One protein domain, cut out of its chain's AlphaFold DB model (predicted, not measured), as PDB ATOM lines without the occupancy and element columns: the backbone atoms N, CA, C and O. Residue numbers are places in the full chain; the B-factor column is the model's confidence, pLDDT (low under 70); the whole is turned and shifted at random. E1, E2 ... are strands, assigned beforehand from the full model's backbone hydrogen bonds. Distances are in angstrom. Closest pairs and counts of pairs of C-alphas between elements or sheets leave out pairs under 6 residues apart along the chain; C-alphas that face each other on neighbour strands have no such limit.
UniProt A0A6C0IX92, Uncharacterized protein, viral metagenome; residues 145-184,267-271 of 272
ATOM      1  N   MET A 145     171.041 195.228 190.633       91.75
ATOM      2  CA  MET A 145     169.699 195.787 190.708       91.75
ATOM      3  C   MET A 145     169.762 197.299 190.923       91.75
ATOM      4  O   MET A 145     170.719 197.823 191.495       91.75
ATOM      5  N   PHE A 146     168.715 197.997 190.491       92.81
ATOM      6  CA  PHE A 146     168.528 199.400 190.832       92.81
ATOM      7  C   PHE A 146     167.799 199.526 192.168       92.81
ATOM      8  O   PHE A 146     166.722 198.963 192.344       92.81
ATOM      9  N   VAL A 147     168.376 200.298 193.084       91.50
ATOM     10  CA  VAL A 147     167.803 200.632 194.390       91.50
ATOM     11  C   VAL A 147     167.388 202.098 194.382       91.50
ATOM     12  O   VAL A 147     168.178 202.971 194.007       91.50
ATOM     13  N   SER A 148     166.145 202.367 194.772       90.81
ATOM     14  CA  SER A 148     165.615 203.727 194.827       90.81
ATOM     15  C   SER A 148     166.160 204.505 196.032       90.81
ATOM     16  O   SER A 148     166.460 203.951 197.086       90.81
ATOM     17  N   SER A 149     166.305 205.815 195.869       89.75
ATOM     18  CA  SER A 149     166.588 206.783 196.937       89.75
ATOM     19  C   SER A 149     165.889 208.097 196.600       89.75
ATOM     20  O   SER A 149     165.669 208.391 195.419       89.75
ATOM     21  N   ILE A 150     165.511 208.873 197.614       88.00
ATOM     22  CA  ILE A 150     164.762 210.117 197.426       88.00
ATOM     23  C   ILE A 150     165.658 211.307 197.774       88.00
ATOM     24  O   ILE A 150     166.278 211.356 198.832       88.00
ATOM     25  N   ASN A 151     165.691 212.304 196.893       85.50
ATOM     26  CA  ASN A 151     166.518 213.501 196.993       85.50
ATOM     27  C   ASN A 151     167.973 213.134 197.332       85.50
ATOM     28  O   ASN A 151     168.541 212.239 196.716       85.50
ATOM     29  N   ASN A 152     168.584 213.803 198.306       75.12
ATOM     30  CA  ASN A 152     169.977 213.564 198.686       75.12
ATOM     31  C   ASN A 152     170.118 212.518 199.805       75.12
ATOM     32  O   ASN A 152     171.094 212.555 200.551       75.12
ATOM     33  N   GLU A 153     169.143 211.620 199.976       82.31
ATOM     34  CA  GLU A 153     169.281 210.519 200.931       82.31
ATOM     35  C   GLU A 153     170.452 209.606 200.549       82.31
ATOM     36  O   GLU A 153     170.690 209.320 199.373       82.31
ATOM     37  N   ALA A 154     171.182 209.142 201.565       82.94
ATOM     38  CA  ALA A 154     172.261 208.189 201.371       82.94
ATOM     39  C   ALA A 154     171.716 206.888 200.770       82.94
ATOM     40  O   ALA A 154     170.712 206.335 201.223       82.94
ATOM     41  N   VAL A 155     172.402 206.393 199.745       88.44
ATOM     42  CA  VAL A 155     172.051 205.142 199.075       88.44
ATOM     43  C   VAL A 155     172.453 203.979 199.969       88.44
ATOM     44  O   VAL A 155     173.637 203.785 200.240       88.44
ATOM     45  N   VAL A 156     171.480 203.172 200.389       90.44
ATOM     46  CA  VAL A 156     171.735 201.952 201.160       90.44
ATOM     47  C   VAL A 156     171.509 200.745 200.261       90.44
ATOM     48  O   VAL A 156     170.375 200.349 199.995       90.44
ATOM     49  N   CYS A 157     172.601 200.151 199.783       92.12
ATOM     50  CA  CYS A 157     172.521 198.903 199.039       92.12
ATOM     51  C   CYS A 157     172.150 197.733 199.976       92.12
ATOM     52  O   CYS A 157     172.697 197.624 201.078       92.12
ATOM     53  N   PRO A 158     171.250 196.822 199.566       91.88
ATOM     54  CA  PRO A 158     170.852 195.685 200.388       91.88
ATOM     55  C   PRO A 158     172.003 194.682 200.547       91.88
ATOM     56  O   PRO A 158     172.874 194.581 199.685       91.88
ATOM     57  N   LYS A 159     171.975 193.874 201.617       92.19
ATOM     58  CA  LYS A 159     173.053 192.917 201.958       92.19
ATOM     59  C   LYS A 159     173.475 192.026 200.778       92.19
ATOM     60  O   LYS A 159     174.668 191.871 200.522       92.19
ATOM     61  N   ASN A 160     172.503 191.502 200.027       92.44
ATOM     62  CA  ASN A 160     172.753 190.622 198.881       92.44
ATOM     63  C   ASN A 160     173.316 191.351 197.651       92.44
ATOM     64  O   ASN A 160     173.886 190.692 196.794       92.44
ATOM     65  N   TYR A 161     173.191 192.677 197.573       92.75
ATOM     66  CA  TYR A 161     173.736 193.517 196.504       92.75
ATOM     67  C   TYR A 161     174.598 194.633 197.106       92.75
ATOM     68  O   TYR A 161     174.383 195.803 196.832       92.75
ATOM     69  N   SER A 162     175.548 194.284 197.975       93.38
ATOM     70  CA  SER A 162     176.278 195.252 198.810       93.38
ATOM     71  C   SER A 162     177.276 196.162 198.075       93.38
ATOM     72  O   SER A 162     177.839 197.062 198.698       93.38
ATOM     73  N   LEU A 163     177.527 195.953 196.778       93.38
ATOM     74  CA  LEU A 163     178.454 196.771 195.995       93.38
ATOM     75  C   LEU A 163     177.715 197.923 195.309       93.38
ATOM     76  O   LEU A 163     177.075 197.720 194.280       93.38
ATOM     77  N   TYR A 164     177.853 199.144 195.821       92.56
ATOM     78  CA  TYR A 164     177.435 200.335 195.081       92.56
ATOM     79  C   TYR A 164     178.438 200.637 193.962       92.56
ATOM     80  O   TYR A 164     179.633 200.782 194.224       92.56
ATOM     81  N   THR A 165     177.972 200.729 192.716       92.94
ATOM     82  CA  THR A 165     178.864 200.947 191.562       92.94
ATOM     83  C   THR A 165     179.164 202.418 191.285       92.94
ATOM     84  O   THR A 165     180.047 202.710 190.485       92.94
ATOM     85  N   GLY A 166     178.419 203.346 191.896       90.44
ATOM     86  CA  GLY A 166     178.467 204.776 191.575       90.44
ATOM     87  C   GLY A 166     177.565 205.193 190.405       90.44
ATOM     88  O   GLY A 166     177.336 206.385 190.209       90.44
ATOM     89  N   ALA A 167     177.000 204.245 189.647       92.38
ATOM     90  CA  ALA A 167     176.065 204.570 188.574       92.38
ATOM     91  C   ALA A 167     174.696 204.984 189.143       92.38
ATOM     92  O   ALA A 167     174.114 204.286 189.983       92.38
ATOM     93  N   LYS A 168     174.174 206.118 188.658       92.62
ATOM     94  CA  LYS A 168     172.915 206.719 189.110       92.62
ATOM     95  C   LYS A 168     172.101 207.251 187.935       92.62
ATOM     96  O   LYS A 168     172.633 207.953 187.081       92.62
ATOM     97  N   ILE A 169     170.802 206.980 187.947       92.25
ATOM     98  CA  ILE A 169     169.805 207.581 187.050       92.25
ATOM     99  C   ILE A 169     168.799 208.311 187.932       92.25
ATOM    100  O   ILE A 169     168.436 207.794 188.982       92.25
ATOM    101  N   GLY A 170     168.368 209.516 187.562       90.56
ATOM    102  CA  GLY A 170     167.442 210.299 188.378       90.56
ATOM    103  C   GLY A 170     166.310 210.919 187.578       90.56
ATOM    104  O   GLY A 170     166.461 211.162 186.385       90.56
ATOM    105  N   SER A 171     165.197 211.193 188.253       89.81
ATOM    106  CA  SER A 171     164.086 211.972 187.713       89.81
ATOM    107  C   SER A 171     163.478 212.889 188.771       89.81
ATOM    108  O   SER A 171     163.314 212.496 189.926       89.81
ATOM    109  N   THR A 172     163.105 214.102 188.371       86.69
ATOM    110  CA  THR A 172     162.481 215.130 189.222       86.69
ATOM    111  C   THR A 172     160.955 215.049 189.263       86.69
ATOM    112  O   THR A 172     160.311 215.775 190.017       86.69
ATOM    113  N   ASP A 173     160.345 214.217 188.421       76.88
ATOM    114  CA  ASP A 173     158.887 214.109 188.307       76.88
ATOM    115  C   ASP A 173     158.267 213.074 189.265       76.88
ATOM    116  O   ASP A 173     157.049 213.080 189.484       76.88
ATOM    117  N   GLY A 174     159.111 212.238 189.879       73.94
ATOM    118  CA  GLY A 174     158.719 211.136 190.755       73.94
ATOM    119  C   GLY A 174     158.121 209.928 190.022       73.94
ATOM    120  O   GLY A 174     157.569 209.056 190.688       73.94
ATOM    121  N   ASN A 175     158.214 209.867 188.688       81.12
ATOM    122  CA  ASN A 175     157.640 208.787 187.871       81.12
ATOM    123  C   ASN A 175     158.654 207.716 187.461       81.12
ATOM    124  O   ASN A 175     158.283 206.737 186.818       81.12
ATOM    125  N   LEU A 176     159.927 207.896 187.811       88.19
ATOM    126  CA  LEU A 176     160.936 206.867 187.613       88.19
ATOM    127  C   LEU A 176     160.568 205.625 188.455       88.19
ATOM    128  O   LEU A 176     159.998 205.738 189.541       88.19
ATOM    129  N   GLU A 177     160.877 204.439 187.943       88.81
ATOM    130  CA  GLU A 177     160.704 203.164 188.641       88.81
ATOM    131  C   GLU A 177     162.068 202.481 188.737       88.81
ATOM    132  O   GLU A 177     162.751 202.304 187.727       88.81
ATOM    133  N   CYS A 178     162.478 202.093 189.943       90.12
ATOM    134  CA  CYS A 178     163.708 201.336 190.161       90.12
ATOM    135  C   CYS A 178     163.325 199.900 190.494       90.12
ATOM    136  O   CYS A 178     162.706 199.672 191.526       90.12
ATOM    137  N   ASN A 179     163.667 198.936 189.634       87.06
ATOM    138  CA  ASN A 179     163.319 197.525 189.859       87.06
ATOM    139  C   ASN A 179     161.808 197.311 190.120       87.06
ATOM    140  O   ASN A 179     161.421 196.565 191.015       87.06
ATOM    141  N   SER A 180     160.964 198.014 189.352       84.38
ATOM    142  CA  SER A 180     159.497 198.038 189.494       84.38
ATOM    143  C   SER A 180     158.969 198.674 190.791       84.38
ATOM    144  O   SER A 180     157.782 198.560 191.099       84.38
ATOM    145  N   GLU A 181     159.817 199.371 191.553       82.88
ATOM    146  CA  GLU A 181     159.416 200.137 192.731       82.88
ATOM    147  C   GLU A 181     159.333 201.637 192.419       82.88
ATOM    148  O   GLU A 181     160.253 202.233 191.851       82.88
ATOM    149  N   LYS A 182     158.222 202.255 192.837       84.31
ATOM    150  CA  LYS A 182     157.991 203.705 192.772       84.31
ATOM    151  C   LYS A 182     158.353 204.383 194.084       84.31
ATOM    152  O   LYS A 182     158.164 203.787 195.149       84.31
ATOM    153  N   PRO A 183     158.748 205.667 194.050       82.38
ATOM    154  CA  PRO A 183     158.952 206.410 195.278       82.38
ATOM    155  C   PRO A 183     157.610 206.563 195.999       82.38
ATOM    156  O   PRO A 183     156.649 207.134 195.475       82.38
ATOM    157  N   LYS A 184     157.530 206.057 197.231       85.69
ATOM    158  CA  LYS A 184     156.308 206.139 198.032       85.69
ATOM    159  C   LYS A 184     156.136 207.563 198.555       85.69
ATOM    160  O   LYS A 184     156.787 207.961 199.516       85.69
ATOM    161  N   ASN A 267     169.912 203.873 191.963       93.19
ATOM    162  CA  ASN A 267     171.324 203.612 192.182       93.19
ATOM    163  C   ASN A 267     171.625 202.157 191.870       93.19
ATOM    164  O   ASN A 267     170.906 201.270 192.324       93.19
ATOM    165  N   LEU A 268     172.674 201.903 191.096       94.12
ATOM    166  CA  LEU A 268     173.026 200.542 190.720       94.12
ATOM    167  C   LEU A 268     173.823 199.868 191.850       94.12
ATOM    168  O   LEU A 268     174.939 200.274 192.180       94.12
ATOM    169  N   CYS A 269     173.234 198.824 192.426       94.62
ATOM    170  CA  CYS A 269     173.819 197.985 193.464       94.62
ATOM    171  C   CYS A 269     174.036 196.574 192.905       94.62
ATOM    172  O   CYS A 269     173.123 195.982 192.331       94.62
ATOM    173  N   CYS A 270     175.227 196.015 193.078       95.06
ATOM    174  CA  CYS A 270     175.609 194.709 192.555       95.06
ATOM    175  C   CYS A 270     175.997 193.735 193.665       95.06
ATOM    176  O   CYS A 270     176.354 194.117 194.780       95.06
ATOM    177  N   LYS A 271     175.934 192.446 193.351       94.50
ATOM    178  CA  LYS A 271     176.558 191.393 194.150       94.50
ATOM    179  C   LYS A 271     178.080 191.584 194.118       94.50
ATOM    180  O   LYS A 271     178.609 192.134 193.151       94.50
TER     181      LYS A 271
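AT A GLANCE: This is residues 145 to 184 and 267 to 271 of the 272 residues of an uncharacterized protein of viral metagenome (UniProt A0A6C0IX92). The model is a small, strongly twisted sheet of three antiparallel strands, in which short E3 fits between E1 and the long, bent E2. Residues 151 to 162, a long loop from the end of E1 to the start of E2, pass over one face of the sheet, while residues 172 to 184 make a second loop that runs out beyond the end of E2 and folds back on the E1 side. The printed part has 45 residues, with no named helix and three named strands, E1, E2 and E3 along the chain; across the sheet the order is E1, E3, E2. The class is all strand, though under half of the residues, 19 of 45, are in named elements. The whole is compact, with a radius of gyration of the C-alphas of 10.2 A and spans of 29 by 20 by 16 A.

HOW THE PARTS SIT: The inner strand of the sheet is E3, residues 267 to 270. One edge strand is E2, residues 163 to 171, antiparallel to E3 at 153 degrees between their directions. The C-alphas of Asn 267 and Lys 168 face each other at 4.6 A. N 270 and O 163 are within hydrogen-bond range at 2.8 A, and so are N 268 and O 167 at 3.0 A. The other edge strand is E1, residues 145 to 150, antiparallel to E3 at 146 degrees. The C-alphas of Phe 146 and Leu 268 face each other at 4.6 A. N 145 and O 269 are within hydrogen-bond range at 2.8 A, as are N 267 and O 147 at 2.8 A. E1 and E2 are apart.

IN THESE COORDINATES: E2, the longest strand with 9 residues, is 22.5 A from first to last C-alpha and bends by 63 degrees at residue 166; C-alpha 163 is at (178.454, 196.771, 195.995). E1 has 6 residues and a length of 16.6 A, beginning with C-alpha 145 at (169.699, 195.787, 190.708). E3 has 4 residues and a length of 9.9 A, ending with C-alpha 270 at (175.609, 194.709, 192.555).

THE WHOLE: The two C-alphas farthest apart are those of Asp 173 and Lys 271, at 29.4 A. The link from E1 to E2, 12 residues, is long. The link from E2 to E3 runs across the cut: residues 185 to 266 are not printed, and C-alphas 184 and 267 are 16.3 A apart. The mean pLDDT of the printed part is 88.8, and no printed residue is under 70.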